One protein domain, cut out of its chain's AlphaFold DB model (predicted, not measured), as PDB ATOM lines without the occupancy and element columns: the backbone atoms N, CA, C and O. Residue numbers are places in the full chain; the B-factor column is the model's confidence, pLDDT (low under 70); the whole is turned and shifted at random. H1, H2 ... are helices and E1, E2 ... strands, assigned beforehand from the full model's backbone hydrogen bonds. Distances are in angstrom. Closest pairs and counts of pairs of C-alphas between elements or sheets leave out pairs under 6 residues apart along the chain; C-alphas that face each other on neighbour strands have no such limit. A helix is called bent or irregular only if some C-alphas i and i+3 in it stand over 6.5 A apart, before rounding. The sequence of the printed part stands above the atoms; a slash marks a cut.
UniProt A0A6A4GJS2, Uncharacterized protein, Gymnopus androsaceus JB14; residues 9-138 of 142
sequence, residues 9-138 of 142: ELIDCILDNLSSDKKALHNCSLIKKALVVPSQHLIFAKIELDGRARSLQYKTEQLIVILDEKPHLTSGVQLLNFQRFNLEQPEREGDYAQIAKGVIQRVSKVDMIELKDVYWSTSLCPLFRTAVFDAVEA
ATOM      1  N   GLU A   9     -11.953  18.536 -12.878       86.94
ATOM      2  CA  GLU A   9     -12.828  18.337 -14.036       86.94
ATOM      3  C   GLU A   9     -13.495  16.954 -14.027       86.94
ATOM      4  O   GLU A   9     -14.649  16.799 -14.423       86.94
ATOM      5  N   LEU A  10     -12.779  15.927 -13.557       89.31
ATOM      6  CA  LEU A  10     -13.337  14.581 -13.424       89.31
ATOM      7  C   LEU A  10     -14.250  14.474 -12.203       89.31
ATOM      8  O   LEU A  10     -15.244  13.754 -12.259       89.31
ATOM      9  N   ILE A  11     -13.929  15.179 -11.115       87.88
ATOM     10  CA  ILE A  11     -14.804  15.277  -9.942       87.88
ATOM     11  C   ILE A  11     -16.133  15.918 -10.343       87.88
ATOM     12  O   ILE A  11     -17.182  15.335 -10.067       87.88
ATOM     13  N   ASP A  12     -16.082  17.058 -11.026       87.00
ATOM     14  CA  ASP A  12     -17.262  17.795 -11.472       87.00
ATOM     15  C   ASP A  12     -18.102  16.928 -12.415       87.00
ATOM     16  O   ASP A  12     -19.286  16.720 -12.169       87.00
ATOM     17  N   CYS A  13     -17.470  16.275 -13.398       88.19
ATOM     18  CA  CYS A  13     -18.163  15.373 -14.320       88.19
ATOM     19  C   CYS A  13     -18.857  14.197 -13.600       88.19
ATOM     20  O   CYS A  13     -19.986  13.836 -13.937       88.19
ATOM     21  N   ILE A  14     -18.227  13.599 -12.581       88.81
ATOM     22  CA  ILE A  14     -18.859  12.539 -11.775       88.81
ATOM     23  C   ILE A  14     -20.062  13.093 -11.006       88.81
ATOM     24  O   ILE A  14     -21.116  12.457 -10.983       88.81
ATOM     25  N   LEU A  15     -19.908  14.249 -10.364       89.88
ATOM     26  CA  LEU A  15     -20.954  14.827  -9.527       89.88
ATOM     27  C   LEU A  15     -22.137  15.350 -10.353       89.88
ATOM     28  O   LEU A  15     -23.278  15.178  -9.925       89.88
ATOM     29  N   ASP A  16     -21.901  15.870 -11.556       87.56
ATOM     30  CA  ASP A  16     -22.950  16.279 -12.497       87.56
ATOM     31  C   ASP A  16     -23.843  15.097 -12.896       87.56
ATOM     32  O   ASP A  16     -25.072  15.213 -12.912       87.56
ATOM     33  N   ASN A  17     -23.248  13.920 -13.116       89.69
ATOM     34  CA  ASN A  17     -23.994  12.679 -13.360       89.69
ATOM     35  C   ASN A  17     -24.799  12.206 -12.131       89.69
ATOM     36  O   ASN A  17     -25.714  11.394 -12.267       89.69
ATOM     37  N   LEU A  18     -24.481  12.713 -10.936       89.69
ATOM     38  CA  LEU A  18     -25.189  12.439  -9.682       89.69
ATOM     39  C   LEU A  18     -26.117  13.583  -9.254       89.69
ATOM     40  O   LEU A  18     -26.746  13.479  -8.202       89.69
ATOM     41  N   SER A  19     -26.238  14.652 -10.048       82.81
ATOM     42  CA  SER A  19     -26.978  15.877  -9.700       82.81
ATOM     43  C   SER A  19     -28.424  15.627  -9.243       82.81
ATOM     44  O   SER A  19     -28.939  16.335  -8.376       82.81
ATOM     45  N   SER A  20     -29.078  14.581  -9.760       83.25
ATOM     46  CA  SER A  20     -30.435  14.187  -9.361       83.25
ATOM     47  C   SER A  20     -30.513  13.347  -8.077       83.25
ATOM     48  O   SER A  20     -31.582  13.268  -7.470       83.25
ATOM     49  N   ASP A  21     -29.421  12.707  -7.647       89.06
ATOM     50  CA  ASP A  21     -29.377  11.848  -6.456       89.06
ATOM     51  C   ASP A  21     -28.730  12.581  -5.271       89.06
ATOM     52  O   ASP A  21     -27.538  12.457  -4.971       89.06
ATOM     53  N   LYS A  22     -29.562  13.322  -4.527       86.44
ATOM     54  CA  LYS A  22     -29.133  14.047  -3.318       86.44
ATOM     55  C   LYS A  22     -28.492  13.137  -2.266       86.44
ATOM     56  O   LYS A  22     -27.644  13.604  -1.504       86.44
ATOM     57  N   LYS A  23     -28.870  11.855  -2.196       89.25
ATOM     58  CA  LYS A  23     -28.290  10.911  -1.231       89.25
ATOM     59  C   LYS A  23     -26.874  10.526  -1.649       89.25
ATOM     60  O   LYS A  23     -25.986  10.491  -0.794       89.25
ATOM     61  N   ALA A  24     -26.654  10.277  -2.939       90.56
ATOM     62  CA  ALA A  24     -25.321  10.039  -3.482       90.56
ATOM     63  C   ALA A  24     -24.412  11.262  -3.282       90.56
ATOM     64  O   ALA A  24     -23.332  11.111  -2.714       90.56
ATOM     65  N   LEU A  25     -24.878  12.470  -3.624       89.94
ATOM     66  CA  LEU A  25     -24.127  13.714  -3.398       89.94
ATOM     67  C   LEU A  25     -23.787  13.926  -1.917       89.94
ATOM     68  O   LEU A  25     -22.655  14.268  -1.573       89.94
ATOM     69  N   HIS A  26     -24.740  13.677  -1.016       89.00
ATOM     70  CA  HIS A  26     -24.484  13.758   0.420       89.00
ATOM     71  C   HIS A  26     -23.380  12.782   0.839       89.00
ATOM     72  O   HIS A  26     -22.439  13.181   1.522       89.00
ATOM     73  N   ASN A  27     -23.436  11.531   0.383       90.19
ATOM     74  CA  ASN A  27     -22.383  10.559   0.666       90.19
ATOM     75  C   ASN A  27     -21.026  11.011   0.102       90.19
ATOM     76  O   ASN A  27     -20.030  10.949   0.821       90.19
ATOM     77  N   CYS A  28     -20.979  11.539  -1.124       87.94
ATOM     78  CA  CYS A  28     -19.766  12.111  -1.715       87.94
ATOM     79  C   CYS A  28     -19.170  13.222  -0.843       87.94
ATOM     80  O   CYS A  28     -17.962  13.219  -0.594       87.94
ATOM     81  N   SER A  29     -20.016  14.099  -0.294       87.62
ATOM     82  CA  SER A  29     -19.581  15.176   0.600       87.62
ATOM     83  C   SER A  29     -18.918  14.677   1.893       87.62
ATOM     84  O   SER A  29     -18.116  15.393   2.484       87.62
ATOM     85  N   LEU A  30     -19.197  13.442   2.323       88.88
ATOM     86  CA  LEU A  30     -18.623  12.852   3.536       88.88
ATOM     87  C   LEU A  30     -17.319  12.074   3.286       88.88
ATOM     88  O   LEU A  30     -16.572  11.825   4.230       88.88
ATOM     89  N   ILE A  31     -17.030  11.682   2.040       87.06
ATOM     90  CA  ILE A  31     -15.910  10.779   1.715       87.06
ATOM     91  C   ILE A  31     -14.557  11.504   1.732       87.06
ATOM     92  O   ILE A  31     -13.588  11.005   2.306       87.06
ATOM     93  N   LYS A  32     -14.454  12.663   1.071       83.19
ATOM     94  CA  LYS A  32     -13.194  13.417   0.933       83.19
ATOM     95  C   LYS A  32     -13.446  14.917   0.917       83.19
ATOM     96  O   LYS A  32     -14.390  15.379   0.289       83.19
ATOM     97  N   LYS A  33     -12.512  15.689   1.493       83.56
ATOM     98  CA  LYS A  33     -12.559  17.165   1.511       83.56
ATOM     99  C   LYS A  33     -12.737  17.788   0.121       83.56
ATOM    100  O   LYS A  33     -13.503  18.731  -0.010       83.56
ATOM    101  N   ALA A  34     -12.079  17.231  -0.898       83.81
ATOM    102  CA  ALA A  34     -12.185  17.704  -2.280       83.81
ATOM    103  C   ALA A  34     -13.606  17.575  -2.865       83.81
ATOM    104  O   ALA A  34     -13.961  18.329  -3.759       83.81
ATOM    105  N   LEU A  35     -14.430  16.659  -2.342       85.06
ATOM    106  CA  LEU A  35     -15.803  16.436  -2.799       85.06
ATOM    107  C   LEU A  35     -16.834  17.253  -2.014       85.06
ATOM    108  O   LEU A  35     -17.962  17.383  -2.477       85.06
ATOM    109  N   VAL A  36     -16.476  17.796  -0.842       88.00
ATOM    110  CA  VAL A  36     -17.411  18.499   0.055       88.00
ATOM    111  C   VAL A  36     -18.074  19.667  -0.663       88.00
ATOM    112  O   VAL A  36     -19.294  19.701  -0.778       88.00
ATOM    113  N   VAL A  37     -17.263  20.610  -1.144       86.62
ATOM    114  CA  VAL A  37     -17.736  21.859  -1.752       86.62
ATOM    115  C   VAL A  37     -18.551  21.603  -3.024       86.62
ATOM    116  O   VAL A  37     -19.692  22.062  -3.059       86.62
ATOM    117  N   PRO A  38     -18.064  20.848  -4.030       87.19
ATOM    118  CA  PRO A  38     -18.839  20.641  -5.253       87.19
ATOM    119  C   PRO A  38     -20.109  19.808  -5.006       87.19
ATOM    120  O   PRO A  38     -21.162  20.119  -5.556       87.19
ATOM    121  N   SER A  39     -20.079  18.829  -4.090       87.50
ATOM    122  CA  SER A  39     -21.297  18.086  -3.729       87.50
ATOM    123  C   SER A  39     -22.321  18.982  -3.031       87.50
ATOM    124  O   SER A  39     -23.507  18.917  -3.341       87.50
ATOM    125  N   GLN A  40     -21.886  19.828  -2.089       88.06
ATOM    126  CA  GLN A  40     -22.773  20.780  -1.416       88.06
ATOM    127  C   GLN A  40     -23.355  21.791  -2.400       88.06
ATOM    128  O   GLN A  40     -24.550  22.062  -2.332       88.06
ATOM    129  N   HIS A  41     -22.555  22.290  -3.342       87.31
ATOM    130  CA  HIS A  41     -23.035  23.190  -4.384       87.31
ATOM    131  C   HIS A  41     -24.209  22.572  -5.156       87.31
ATOM    132  O   HIS A  41     -25.268  23.182  -5.238       87.31
ATOM    133  N   LEU A  42     -24.083  21.318  -5.600       87.56
ATOM    134  CA  LEU A  42     -25.155  20.621  -6.322       87.56
ATOM    135  C   LEU A  42     -26.356  20.264  -5.432       87.56
ATOM    136  O   LEU A  42     -27.498  20.308  -5.885       87.56
ATOM    137  N   ILE A  43     -26.139  19.957  -4.147       87.88
ATOM    138  CA  ILE A  43     -27.237  19.731  -3.190       87.88
ATOM    139  C   ILE A  43     -28.088  20.996  -3.025       87.88
ATOM    140  O   ILE A  43     -29.319  20.903  -2.982       87.88
ATOM    141  N   PHE A  44     -27.436  22.157  -2.919       88.50
ATOM    142  CA  PHE A  44     -28.089  23.451  -2.728       88.50
ATOM    143  C   PHE A  44     -28.520  24.115  -4.040       88.50
ATOM    144  O   PHE A  44     -29.365  25.003  -3.993       88.50
ATOM    145  N   ALA A  45     -28.060  23.629  -5.200       89.69
ATOM    146  CA  ALA A  45     -28.496  24.114  -6.510       89.69
ATOM    147  C   ALA A  45     -30.017  24.083  -6.680       89.69
ATOM    148  O   ALA A  45     -30.585  24.930  -7.370       89.69
ATOM    149  N   LYS A  46     -30.687  23.147  -5.997       89.81
ATOM    150  CA  LYS A  46     -32.144  23.049  -5.964       89.81
ATOM    151  C   LYS A  46     -32.692  22.941  -4.543       89.81
ATOM    152  O   LYS A  46     -32.589  21.886  -3.898       89.81
ATOM    153  N   ILE A  47     -33.383  23.988  -4.103       90.06
ATOM    154  CA  ILE A  47     -34.111  24.030  -2.830       90.06
ATOM    155  C   ILE A  47     -35.586  23.720  -3.089       90.06
ATOM    156  O   ILE A  47     -36.223  24.334  -3.937       90.06
ATOM    157  N   GLU A  48     -36.136  22.760  -2.347       90.94
ATOM    158  CA  GLU A  48     -37.543  22.360  -2.445       90.94
ATOM    159  C   GLU A  48     -38.207  22.506  -1.077       90.94
ATOM    160  O   GLU A  48     -37.746  21.926  -0.090       90.94
ATOM    161  N   LEU A  49     -39.291  23.275  -1.024       91.19
ATOM    162  CA  LEU A  49     -40.097  23.494   0.172       91.19
ATOM    163  C   LEU A  49     -41.493  22.925  -0.075       91.19
ATOM    164  O   LEU A  49     -42.089  23.198  -1.111       91.19
ATOM    165  N   ASP A  50     -42.017  22.134   0.864       89.69
ATOM    166  CA  ASP A  50     -43.356  21.532   0.774       89.69
ATOM    167  C   ASP A  50     -44.289  22.145   1.827       89.69
ATOM    168  O   ASP A  50     -44.104  21.936   3.031       89.69
ATOM    169  N   GLY A  51     -45.317  22.857   1.360       86.25
ATOM    170  CA  GLY A  51     -46.363  23.504   2.157       86.25
ATOM    171  C   GLY A  51     -47.090  22.559   3.122       86.25
ATOM    172  O   GLY A  51     -47.501  22.971   4.215       86.25
ATOM    173  N   ARG A  52     -47.201  21.270   2.770       85.38
ATOM    174  CA  ARG A  52     -47.873  20.239   3.583       85.38
ATOM    175  C   ARG A  52     -46.963  19.595   4.624       85.38
ATOM    176  O   ARG A  52     -47.447  18.844   5.477       85.38
ATOM    177  N   ALA A  53     -45.659  19.861   4.596       86.50
ATOM    178  CA  ALA A  53     -44.758  19.309   5.595       86.50
ATOM    179  C   ALA A  53     -45.070  19.903   6.979       86.50
ATOM    180  O   ALA A  53     -44.984  21.111   7.200       86.50
ATOM    181  N   ARG A  54     -45.364  19.038   7.960       84.69
ATOM    182  CA  ARG A  54     -45.552  19.461   9.365       84.69
ATOM    183  C   ARG A  54     -44.319  20.170   9.930       84.69
ATOM    184  O   ARG A  54     -44.440  21.008  10.808       84.69
ATOM    185  N   SER A  55     -43.140  19.835   9.409       89.06
ATOM    186  CA  SER A  55     -41.854  20.415   9.795       89.06
ATOM    187  C   SER A  55     -41.401  21.570   8.901       89.06
ATOM    188  O   SER A  55     -40.249  21.975   9.011       89.06
ATOM    189  N   LEU A  56     -42.264  22.097   8.019       88.50
ATOM    190  CA  LEU A  56     -41.898  23.161   7.078       88.50
ATOM    191  C   LEU A  56     -41.270  24.367   7.782       88.50
ATOM    192  O   LEU A  56     -40.197  24.801   7.377       88.50
ATOM    193  N   GLN A  57     -41.909  24.868   8.841       87.06
ATOM    194  CA  GLN A  57     -41.445  26.048   9.570       87.06
ATOM    195  C   GLN A  57     -40.046  25.821  10.152       87.06
ATOM    196  O   GLN A  57     -39.102  26.491   9.752       87.06
ATOM    197  N   TYR A  58     -39.883  24.775  10.966       89.50
ATOM    198  CA  TYR A  58     -38.593  24.399  11.549       89.50
ATOM    199  C   TYR A  58     -37.493  24.175  10.498       89.50
ATOM    200  O   TYR A  58     -36.374  24.658  10.643       89.50
ATOM    201  N   LYS A  59     -37.800  23.453   9.411       89.69
ATOM    202  CA  LYS A  59     -36.831  23.207   8.332       89.69
ATOM    203  C   LYS A  59     -36.447  24.489   7.601       89.69
ATOM    204  O   LYS A  59     -35.296  24.629   7.207       89.69
ATOM    205  N   THR A  60     -37.395  25.403   7.418       90.50
ATOM    206  CA  THR A  60     -37.136  26.694   6.777       90.50
ATOM    207  C   THR A  60     -36.290  27.580   7.680       90.50
ATOM    208  O   THR A  60     -35.333  28.173   7.205       90.50
ATOM    209  N   GLU A  61     -36.584  27.636   8.977       90.38
ATOM    210  CA  GLU A  61     -35.773  28.374   9.950       90.38
ATOM    211  C   GLU A  61     -34.333  27.852   9.974       90.38
ATOM    212  O   GLU A  61     -33.389  28.635   9.886       90.38
ATOM    213  N   GLN A  62     -34.147  26.528   9.993       91.69
ATOM    214  CA  GLN A  62     -32.814  25.935   9.878       91.69
ATOM    215  C   GLN A  62     -32.130  26.263   8.556       91.69
ATOM    216  O   GLN A  62     -30.939  26.562   8.543       91.69
ATOM    217  N   LEU A  63     -32.867  26.208   7.446       90.81
ATOM    218  CA  LEU A  63     -32.336  26.579   6.142       90.81
ATOM    219  C   LEU A  63     -31.874  28.038   6.149       90.81
ATOM    220  O   LEU A  63     -30.764  28.311   5.717       90.81
ATOM    221  N   ILE A  64     -32.680  28.951   6.685       90.62
ATOM    222  CA  ILE A  64     -32.346  30.370   6.829       90.62
ATOM    223  C   ILE A  64     -31.049  30.547   7.622       90.62
ATOM    224  O   ILE A  64     -30.150  31.234   7.145       90.62
ATOM    225  N   VAL A  65     -30.914  29.873   8.769       93.50
ATOM    226  CA  VAL A  65     -29.683  29.911   9.575       93.50
ATOM    227  C   VAL A  65     -28.483  29.413   8.768       93.50
ATOM    228  O   VAL A  65     -27.444  30.064   8.753       93.50
ATOM    229  N   ILE A  66     -28.625  28.302   8.040       90.00
ATOM    230  CA  ILE A  66     -27.548  27.763   7.196       90.00
ATOM    231  C   ILE A  66     -27.164  28.747   6.084       90.00
ATOM    232  O   ILE A  66     -25.977  28.911   5.810       90.00
ATOM    233  N   LEU A  67     -28.142  29.385   5.438       88.12
ATOM    234  CA  LEU A  67     -27.901  30.357   4.370       88.12
ATOM    235  C   LEU A  67     -27.221  31.629   4.903       88.12
ATOM    236  O   LEU A  67     -26.334  32.153   4.230       88.12
ATOM    237  N   ASP A  68     -27.567  32.069   6.116       89.69
ATOM    238  CA  ASP A  68     -26.925  33.204   6.796       89.69
ATOM    239  C   ASP A  68     -25.484  32.875   7.227       89.69
ATOM    240  O   ASP A  68     -24.573  33.682   7.037       89.69
ATOM    241  N   GLU A  69     -25.243  31.675   7.761       92.00
ATOM    242  CA  GLU A  69     -23.903  31.229   8.169       92.00
ATOM    243  C   GLU A  69     -22.984  30.927   6.975       92.00
ATOM    244  O   GLU A  69     -21.756  31.013   7.084       92.00
ATOM    245  N   LYS A  70     -23.557  30.524   5.836       88.69
ATOM    246  CA  LYS A  70     -22.819  30.046   4.659       88.69
ATOM    247  C   LYS A  70     -23.300  30.733   3.378       88.69
ATOM    248  O   LYS A  70     -23.860  30.074   2.500       88.69
ATOM    249  N   PRO A  71     -22.976  32.023   3.191       85.25
ATOM    250  CA  PRO A  71     -23.407  32.789   2.020       85.25
ATOM    251  C   PRO A  71     -22.872  32.245   0.682       85.25
ATOM    252  O   PRO A  71     -23.431  32.515  -0.368       85.25
ATOM    253  N   HIS A  72     -21.822  31.420   0.671       83.56
ATOM    254  CA  HIS A  72     -21.367  30.754  -0.560       83.56
ATOM    255  C   HIS A  72     -22.348  29.679  -1.068       83.56
ATOM    256  O   HIS A  72     -22.292  29.299  -2.237       83.56
ATOM    257  N   LEU A  73     -23.242  29.174  -0.208       84.38
ATOM    258  CA  LEU A  73     -24.302  28.253  -0.618       84.38
ATOM    259  C   LEU A  73     -25.443  29.004  -1.303       84.38
ATOM    260  O   LEU A  73     -26.037  28.463  -2.229       84.38
ATOM    261  N   THR A  74     -25.718  30.249  -0.895       84.25
ATOM    262  CA  THR A  74     -26.802  31.049  -1.481       84.25
ATOM    263  C   THR A  74     -26.519  31.408  -2.934       84.25
ATOM    264  O   THR A  74     -27.430  31.352  -3.753       84.25
ATOM    265  N   SER A  75     -25.256  31.684  -3.279       81.38
ATOM    266  CA  SER A  75     -24.842  31.950  -4.663       81.38
ATOM    267  C   SER A  75     -24.933  30.735  -5.586       81.38
ATOM    268  O   SER A  75     -24.854  30.894  -6.799       81.38
ATOM    269  N   GLY A  76     -25.034  29.525  -5.028       81.56
ATOM    270  CA  GLY A  76     -25.171  28.298  -5.806       81.56
ATOM    271  C   GLY A  76     -26.613  27.886  -6.076       81.56
ATOM    272  O   GLY A  76     -26.814  26.933  -6.818       81.56
ATOM    273  N   VAL A  77     -27.606  28.556  -5.483       88.12
ATOM    274  CA  VAL A  77     -29.018  28.178  -5.630       88.12
ATOM    275  C   VAL A  77     -29.540  28.630  -6.991       88.12
ATOM    276  O   VAL A  77     -29.793  29.808  -7.194       88.12
ATOM    277  N   GLN A  78     -29.770  27.689  -7.903       88.12
ATOM    278  CA  GLN A  78     -30.294  27.973  -9.245       88.12
ATOM    279  C   GLN A  78     -31.823  27.885  -9.285       88.12
ATOM    280  O   GLN A  78     -32.491  28.668  -9.954       88.12
ATOM    281  N   LEU A  79     -32.393  26.935  -8.540       89.38
ATOM    282  CA  LEU A  79     -33.819  26.631  -8.568       89.38
ATOM    283  C   LEU A  79     -34.411  26.629  -7.159       89.38
ATOM    284  O   LEU A  79     -34.019  25.829  -6.302       89.38
ATOM    285  N   LEU A  80     -35.420  27.472  -6.948       90.38
ATOM    286  CA  LEU A  80     -36.254  27.450  -5.751       90.38
ATOM    287  C   LEU A  80     -37.643  26.930  -6.112       90.38
ATOM    288  O   LEU A  80     -38.343  27.509  -6.938       90.38
ATOM    289  N   ASN A  81     -38.048  25.824  -5.499       90.88
ATOM    290  CA  ASN A  81     -39.320  25.181  -5.785       90.88
ATOM    291  C   ASN A  81     -40.224  25.192  -4.547       90.88
ATOM    292  O   ASN A  81     -39.885  24.604  -3.515       90.88
ATOM    293  N   PHE A  82     -41.384  25.830  -4.673       88.75
ATOM    294  CA  PHE A  82     -42.441  25.788  -3.670       88.75
ATOM    295  C   PHE A  82     -43.521  24.798  -4.110       88.75
ATOM    296  O   PHE A  82     -44.217  25.002  -5.108       88.75
ATOM    297  N   GLN A  83     -43.674  23.719  -3.349       89.06
ATOM    298  CA  GLN A  83     -44.638  22.656  -3.608       89.06
ATOM    299  C   GLN A  83     -45.815  22.766  -2.648       89.06
ATOM    300  O   GLN A  83     -45.614  22.860  -1.438       89.06
ATOM    301  N   ARG A  84     -47.047  22.694  -3.162       85.19
ATOM    302  CA  ARG A  84     -48.272  22.553  -2.347       85.19
ATOM    303  C   ARG A  84     -48.482  23.683  -1.327       85.19
ATOM    304  O   ARG A  84     -48.988  23.453  -0.232       85.19
ATOM    305  N   PHE A  85     -48.100  24.905  -1.691       82.88
ATOM    306  CA  PHE A  85     -48.420  26.131  -0.951       82.88
ATOM    307  C   PHE A  85     -49.850  26.571  -1.300       82.88
ATOM    308  O   PHE A  85     -50.053  27.535  -2.040       82.88
ATOM    309  N   ASN A  86     -50.845  25.795  -0.858       72.50
ATOM    310  CA  ASN A  86     -52.243  25.964  -1.248       72.50
ATOM    311  C   ASN A  86     -53.125  26.536  -0.120       72.50
ATOM    312  O   ASN A  86     -52.879  26.338   1.067       72.50
ATOM    313  N   LEU A  87     -54.207  27.211  -0.518       64.44
ATOM    314  CA  LEU A  87     -55.236  27.783   0.364       64.44
ATOM    315  C   LEU A  87     -56.124  26.746   1.082       64.44
ATOM    316  O   LEU A  87     -57.106  27.127   1.707       64.44
ATOM    317  N   GLU A  88     -55.816  25.444   1.024       68.88
ATOM    318  CA  GLU A  88     -56.535  24.441   1.835       68.88
ATOM    319  C   GLU A  88     -56.266  24.626   3.341       68.88
ATOM    320  O   GLU A  88     -57.007  24.089   4.161       68.88
ATOM    321  N   GLN A  89     -55.220  25.386   3.691       72.81
ATOM    322  CA  GLN A  89     -54.840  25.761   5.058       72.81
ATOM    323  C   GLN A  89     -54.681  27.290   5.154       72.81
ATOM    324  O   GLN A  89     -53.556  27.785   5.281       72.81
ATOM    325  N   PRO A  90     -55.774  28.070   5.033       71.12
ATOM    326  CA  PRO A  90     -55.708  29.533   5.030       71.12
ATOM    327  C   PRO A  90     -55.095  30.094   6.321       71.12
ATOM    328  O   PRO A  90     -54.439  31.131   6.298       71.12
ATOM    329  N   GLU A  91     -55.214  29.379   7.441       80.44
ATOM    330  CA  GLU A  91     -54.578  29.732   8.711       80.44
ATOM    331  C   GLU A  91     -53.041  29.778   8.650       80.44
ATOM    332  O   GLU A  91     -52.423  30.443   9.478       80.44
ATOM    333  N   ARG A  92     -52.419  29.121   7.660       80.12
ATOM    334  CA  ARG A  92     -50.956  29.075   7.473       80.12
ATOM    335  C   ARG A  92     -50.450  30.045   6.414       80.12
ATOM    336  O   ARG A  92     -49.259  30.062   6.112       80.12
ATOM    337  N   GLU A  93     -51.330  30.864   5.844       80.50
ATOM    338  CA  GLU A  93     -50.964  31.836   4.815       80.50
ATOM    339  C   GLU A  93     -49.858  32.797   5.286       80.50
ATOM    340  O   GLU A  93     -48.914  33.066   4.538       80.50
ATOM    341  N   GLY A  94     -49.950  33.278   6.530       83.19
ATOM    342  CA  GLY A  94     -48.924  34.136   7.128       83.19
ATOM    343  C   GLY A  94     -47.563  33.442   7.199       83.19
ATOM    344  O   GLY A  94     -46.556  34.020   6.785       83.19
ATOM    345  N   ASP A  95     -47.545  32.179   7.633       86.06
ATOM    346  CA  ASP A  95     -46.329  31.366   7.711       86.06
ATOM    347  C   ASP A  95     -45.717  31.176   6.320       86.06
ATOM    348  O   ASP A  95     -44.519  31.376   6.126       86.06
ATOM    349  N   TYR A  96     -46.540  30.834   5.324       86.62
ATOM    350  CA  TYR A  96     -46.103  30.649   3.941       86.62
ATOM    351  C   TYR A  96     -45.456  31.907   3.367       86.62
ATOM    352  O   TYR A  96     -44.380  31.820   2.770       86.62
ATOM    353  N   ALA A  97     -46.068  33.073   3.574       85.88
ATOM    354  CA  ALA A  97     -45.513  34.345   3.126       85.88
ATOM    355  C   ALA A  97     -44.177  34.664   3.816       85.88
ATOM    356  O   ALA A  97     -43.224  35.081   3.153       85.88
ATOM    357  N   GLN A  98     -44.076  34.423   5.128       87.19
ATOM    358  CA  GLN A  98     -42.831  34.614   5.878       87.19
ATOM    359  C   GLN A  98     -41.723  33.664   5.413       87.19
ATOM    360  O   GLN A  98     -40.588  34.103   5.229       87.19
ATOM    361  N   ILE A  99     -42.053  32.395   5.171       88.31
ATOM    362  CA  ILE A  99     -41.134  31.379   4.643       88.31
ATOM    363  C   ILE A  99     -40.604  31.798   3.272       88.31
ATOM    364  O   ILE A  99     -39.389  31.829   3.067       88.31
ATOM    365  N   ALA A 100     -41.502  32.158   2.351       86.62
ATOM    366  CA  ALA A 100     -41.129  32.581   1.006       86.62
ATOM    367  C   ALA A 100     -40.199  33.790   1.054       86.62
ATOM    368  O   ALA A 100     -39.095  33.743   0.519       86.62
ATOM    369  N   LYS A 101     -40.607  34.836   1.778       87.56
ATOM    370  CA  LYS A 101     -39.814  36.052   1.941       87.56
ATOM    371  C   LYS A 101     -38.449  35.758   2.562       87.56
ATOM    372  O   LYS A 101     -37.434  36.209   2.039       87.56
ATOM    373  N   GLY A 102     -38.418  34.994   3.653       87.94
ATOM    374  CA  GLY A 102     -37.198  34.699   4.398       87.94
ATOM    375  C   GLY A 102     -36.160  33.943   3.573       87.94
ATOM    376  O   GLY A 102     -34.974  34.273   3.658       87.94
ATOM    377  N   VAL A 103     -36.601  32.978   2.759       88.62
ATOM    378  CA  VAL A 103     -35.716  32.213   1.871       88.62
ATOM    379  C   VAL A 103     -35.313  33.042   0.659       88.62
ATOM    380  O   VAL A 103     -34.113  33.187   0.438       88.62
ATOM    381  N   ILE A 104     -36.266  33.628  -0.081       87.81
ATOM    382  CA  ILE A 104     -35.979  34.354  -1.333       87.81
ATOM    383  C   ILE A 104     -35.008  35.515  -1.088       87.81
ATOM    384  O   ILE A 104     -34.062  35.681  -1.847       87.81
ATOM    385  N   GLN A 105     -35.158  36.260   0.012       86.38
ATOM    386  CA  GLN A 105     -34.251  37.370   0.339       86.38
ATOM    387  C   GLN A 105     -32.780  36.957   0.504       86.38
ATOM    388  O   GLN A 105     -31.896  37.800   0.376       86.38
ATOM    389  N   ARG A 106     -32.504  35.690   0.828       86.81
ATOM    390  CA  ARG A 106     -31.141  35.193   1.078       86.81
ATOM    391  C   ARG A 106     -30.507  34.565  -0.147       86.81
ATOM    392  O   ARG A 106     -29.284  34.531  -0.244       86.81
ATOM    393  N   VAL A 107     -31.317  34.075  -1.078       84.06
ATOM    394  CA  VAL A 107     -30.839  33.522  -2.345       84.06
ATOM    395  C   VAL A 107     -30.691  34.664  -3.347       84.06
ATOM    396  O   VAL A 107     -31.637  35.087  -3.996       84.06
ATOM    397  N   SER A 108     -29.479  35.219  -3.417       66.25
ATOM    398  CA  SER A 108     -29.196  36.492  -4.098       66.25
ATOM    399  C   SER A 108     -29.325  36.446  -5.624       66.25
ATOM    400  O   SER A 108     -29.342  37.504  -6.254       66.25
ATOM    401  N   LYS A 109     -29.437  35.252  -6.219       69.25
ATOM    402  CA  LYS A 109     -29.701  35.013  -7.644       69.25
ATOM    403  C   LYS A 109     -30.345  33.643  -7.808       69.25
ATOM    404  O   LYS A 109     -29.638  32.647  -7.824       69.25
ATOM    405  N   VAL A 110     -31.668  33.596  -7.900       72.06
ATOM    406  CA  VAL A 110     -32.371  32.374  -8.301       72.06
ATOM    407  C   VAL A 110     -32.651  32.486  -9.793       72.06
ATOM    408  O   VAL A 110     -33.336  33.417 -10.209       72.06
ATOM    409  N   ASP A 111     -32.138  31.550 -10.588       80.12
ATOM    410  CA  ASP A 111     -32.373  31.525 -12.038       80.12
ATOM    411  C   ASP A 111     -33.844  31.223 -12.353       80.12
ATOM    412  O   ASP A 111     -34.409  31.733 -13.323       80.12
ATOM    413  N   MET A 112     -34.480  30.391 -11.524       84.69
ATOM    414  CA  MET A 112     -35.857  29.961 -11.725       84.69
ATOM    415  C   MET A 112     -36.592  29.714 -10.402       84.69
ATOM    416  O   MET A 112     -36.122  28.980  -9.533       84.69
ATOM    417  N   ILE A 113     -37.796  30.278 -10.270       86.62
ATOM    418  CA  ILE A 113     -38.743  29.917  -9.209       86.62
ATOM    419  C   ILE A 113     -39.834  29.038  -9.815       86.62
ATOM    420  O   ILE A 113     -40.566  29.459 -10.708       86.62
ATOM    421  N   GLU A 114     -39.952  27.811  -9.314       88.06
ATOM    422  CA  GLU A 114     -41.006  26.875  -9.698       88.06
ATOM    423  C   GLU A 114     -42.080  26.790  -8.620       88.06
ATOM    424  O   GLU A 114     -41.791  26.651  -7.432       88.06
ATOM    425  N   LEU A 115     -43.335  26.769  -9.053       85.50
ATOM    426  CA  LEU A 115     -44.478  26.509  -8.190       85.50
ATOM    427  C   LEU A 115     -45.144  25.221  -8.658       85.50
ATOM    428  O   LEU A 115     -45.652  25.156  -9.778       85.50
ATOM    429  N   LYS A 116     -45.119  24.182  -7.820       84.56
ATOM    430  CA  LYS A 116     -45.740  22.884  -8.128       84.56
ATOM    431  C   LYS A 116     -46.948  22.643  -7.250       84.56
ATOM    432  O   LYS A 116     -46.922  22.916  -6.052       84.56
ATOM    433  N   ASP A 117     -47.997  22.093  -7.853       78.06
ATOM    434  CA  ASP A 117     -49.274  21.851  -7.180       78.06
ATOM    435  C   ASP A 117     -49.850  23.133  -6.543       78.06
ATOM    436  O   ASP A 117     -50.433  23.102  -5.458       78.06
ATOM    437  N   VAL A 118     -49.655  24.280  -7.208       69.88
ATOM    438  CA  VAL A 118     -50.177  25.581  -6.774       69.88
ATOM    439  C   VAL A 118     -51.131  26.122  -7.840       69.88
ATOM    440  O   VAL A 118     -50.707  26.413  -8.959       69.88
ATOM    441  N   TYR A 119     -52.424  26.274  -7.526       69.25
ATOM    442  CA  TYR A 119     -53.381  26.855  -8.474       69.25
ATOM    443  C   TYR A 119     -53.323  28.379  -8.417       69.25
ATOM    444  O   TYR A 119     -53.908  29.024  -7.546       69.25
ATOM    445  N   TRP A 120     -52.626  28.958  -9.390       64.31
ATOM    446  CA  TRP A 120     -52.339  30.391  -9.475       64.31
ATOM    447  C   TRP A 120     -53.581  31.302  -9.474       64.31
ATOM    448  O   TRP A 120     -53.550  32.392  -8.908       64.31
ATOM    449  N   SER A 121     -54.682  30.867 -10.092       62.47
ATOM    450  CA  SER A 121     -55.905  31.666 -10.259       62.47
ATOM    451  C   SER A 121     -56.918  31.540  -9.118       62.47
ATOM    452  O   SER A 121     -57.802  32.384  -9.011       62.47
ATOM    453  N   THR A 122     -56.838  30.489  -8.300       62.69
ATOM    454  CA  THR A 122     -57.914  30.126  -7.356       62.69
ATOM    455  C   THR A 122     -57.435  29.663  -5.983       62.69
ATOM    456  O   THR A 122     -58.240  29.669  -5.058       62.69
ATOM    457  N   SER A 123     -56.168  29.269  -5.806       62.56
ATOM    458  CA  SER A 123     -55.692  28.648  -4.558       62.56
ATOM    459  C   SER A 123     -54.373  29.204  -4.015       62.56
ATOM    460  O   SER A 123     -53.818  28.609  -3.090       62.56
ATOM    461  N   LEU A 124     -53.819  30.255  -4.618       66.06
ATOM    462  CA  LEU A 124     -52.533  30.819  -4.217       66.06
ATOM    463  C   LEU A 124     -52.777  31.940  -3.212       66.06
ATOM    464  O   LEU A 124     -53.487  32.898  -3.519       66.06
ATOM    465  N   CYS A 125     -52.219  31.800  -2.011       70.00
ATOM    466  CA  CYS A 125     -52.475  32.735  -0.926       70.00
ATOM    467  C   CYS A 125     -52.013  34.156  -1.308       70.00
ATOM    468  O   CYS A 125     -50.851  34.302  -1.706       70.00
ATOM    469  N   PRO A 126     -52.870  35.195  -1.220       77.88
ATOM    470  CA  PRO A 126     -52.514  36.569  -1.570       77.88
ATOM    471  C   PRO A 126     -51.197  37.054  -0.957       77.88
ATOM    472  O   PRO A 126     -50.371  37.617  -1.675       77.88
ATOM    473  N   LEU A 127     -50.952  36.788   0.331       82.19
ATOM    474  CA  LEU A 127     -49.716  37.212   1.000       82.19
ATOM    475  C   LEU A 127     -48.483  36.479   0.465       82.19
ATOM    476  O   LEU A 127     -47.440  37.096   0.263       82.19
ATOM    477  N   PHE A 128     -48.601  35.175   0.205       81.56
ATOM    478  CA  PHE A 128     -47.524  34.383  -0.391       81.56
ATOM    479  C   PHE A 128     -47.223  34.854  -1.815       81.56
ATOM    480  O   PHE A 128     -46.061  35.031  -2.172       81.56
ATOM    481  N   ARG A 129     -48.266  35.127  -2.607       82.62
ATOM    482  CA  ARG A 129     -48.132  35.680  -3.956       82.62
ATOM    483  C   ARG A 129     -47.346  36.984  -3.924       82.62
ATOM    484  O   ARG A 129     -46.341  37.090  -4.619       82.62
ATOM    485  N   THR A 130     -47.780  37.940  -3.109       83.69
ATOM    486  CA  THR A 130     -47.106  39.233  -2.966       83.69
ATOM    487  C   THR A 130     -45.668  39.054  -2.494       83.69
ATOM    488  O   THR A 130     -44.772  39.629  -3.090       83.69
ATOM    489  N   ALA A 131     -45.413  38.187  -1.509       82.56
ATOM    490  CA  ALA A 131     -44.057  37.929  -1.030       82.56
ATOM    491  C   ALA A 131     -43.125  37.379  -2.124       82.56
ATOM    492  O   ALA A 131     -41.966  37.780  -2.182       82.56
ATOM    493  N   VAL A 132     -43.615  36.483  -2.989       80.94
ATOM    494  CA  VAL A 132     -42.835  35.969  -4.125       80.94
ATOM    495  C   VAL A 132     -42.606  37.065  -5.166       80.94
ATOM    496  O   VAL A 132     -41.481  37.219  -5.627       80.94
ATOM    497  N   PHE A 133     -43.633  37.849  -5.511       81.50
ATOM    498  CA  PHE A 133     -43.507  38.948  -6.475       81.50
ATOM    499  C   PHE A 133     -42.555  40.039  -5.995       81.50
ATOM    500  O   PHE A 133     -41.595  40.340  -6.695       81.50
ATOM    501  N   ASP A 134     -42.765  40.568  -4.790       79.62
ATOM    502  CA  ASP A 134     -41.924  41.612  -4.203       79.62
ATOM    503  C   ASP A 134     -40.464  41.164  -4.127       79.62
ATOM    504  O   ASP A 134     -39.553  41.958  -4.340       79.62
ATOM    505  N   ALA A 135     -40.222  39.889  -3.820       72.00
ATOM    506  CA  ALA A 135     -38.871  39.367  -3.688       72.00
ATOM    507  C   ALA A 135     -38.180  39.099  -5.041       72.00
ATOM    508  O   ALA A 135     -36.954  39.080  -5.085       72.00
ATOM    509  N   VAL A 136     -38.942  38.927  -6.128       68.00
ATOM    510  CA  VAL A 136     -38.415  38.809  -7.503       68.00
ATOM    511  C   VAL A 136     -38.261  40.179  -8.170       68.00
ATOM    512  O   VAL A 136     -37.302  40.391  -8.907       68.00
ATOM    513  N   GLU A 137     -39.186  41.111  -7.922       66.75
ATOM    514  CA  GLU A 137     -39.153  42.476  -8.468       66.75
ATOM    515  C   GLU A 137     -38.253  43.426  -7.680       66.75
ATOM    516  O   GLU A 137     -37.897  44.485  -8.203       66.75
ATOM    517  N   ALA A 138     -37.876  43.081  -6.443       57.22
ATOM    518  CA  ALA A 138     -36.925  43.872  -5.679       57.22
ATOM    519  C   ALA A 138     -35.665  44.076  -6.536       57.22
ATOM    520  O   ALA A 138     -35.002  43.089  -6.876       57.22
TER     521      ALA A 138
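What this domain is: This is residues 9 to 138 of the 142 residues of an uncharacterized protein of Gymnopus androsaceus JB14 (UniProt A0A6A4GJS2). A small sheet of three parallel strands, E1, E2 and E3, has H4 and H6 grazing it, and H4, H6 and H7 run side by side the same way as a row of three helices, H6 in the middle and H7 packed on H6 rather than on the sheet. A cluster of three helices, H1, H2 and H3, sits beyond one end of the strands and makes the length of the model, with short H5 between H4 and E2. The 130 printed residues hold seven named helices and three named strands, in the order H1 H2 H3 E1 H4 H5 E2 H6 E3 H7; the class is mostly helix. The whole is compact, with a radius of gyration of the C-alphas of 15.8 A, yet elongated in outline, 47 by 25 by 24 A.

Where its parts are: The sheet holds E1, residues 46 to 50, E2, residues 79 to 83, and E3, residues 112 to 116. E1 begins at C-alpha 46, (-32.144, 23.049, -5.964). H4 is residues 56 to 69, 19.8 A; H6, residues 90 to 104, 21.3 A; H7, residues 126 to 137, 16.2 A, ending at C-alpha 137, (-39.153, 42.476, -8.468). H5 is residues 71 to 74. H1 is residues 9 to 16, beginning at C-alpha 9, (-12.828, 18.337, -14.036); H2 is residues 22 to 31, 14.5 A; H3 is residues 33 to 44, 17.3 A. H6 is irregular, with C-alphas 91 and 94 7.3 A apart, and H3 only just, with C-alphas 34 and 37 7.0 A apart.

How they stand to each other: E2 is the inner strand. E1 and E2 are parallel at 13 degrees, with N 49 and O 81 2.9 A apart, within hydrogen-bond range. E2 and E3 are parallel at 16 degrees, with N 82 and O 114 at 2.9 A. E1, H4 H5, E2 and E2, H6, E3 are strand-helix-strand units, two parallel neighbour strands joined through helices, each with a right-handed crossover. H4 with residues 56 to 63 and H6 with residues 96 to 104 only graze the sheet. H6 touches H7, closest C-alphas Ala 97 and Phe 128 at 4.1 A, at a shallow tilt of 12 degrees, the same way. H4 touches H6, closest C-alphas Ile 64 and Val 103 at 6.3 A. H3 touches H5 with residues 40 to 44 alone, closest C-alphas His 41 and Leu 73 at 6.4 A. H2 and H3 form a helical hairpin, closest C-alphas Ser 29 and Val 36 at 4.0 A. H1 touches H3, closest C-alphas Leu 15 and Ser 39 at 6.7 A. Every O i to N i+4 pair is within hydrogen-bond range in H1, H2, H4 and H7, against 6 of 8 in H3 and 9 of 11 in H6; H5 is too short for such a pair.

The domain as a whole: The C-alphas of Leu 10 and Glu 91 are the farthest apart, 49.2 A. The printed part has no cut and no long link. Mean pLDDT of the printed part is 83.8; it is under 70 at residues 87 to 88, 108 to 109, 118 to 124 and 136 to 138.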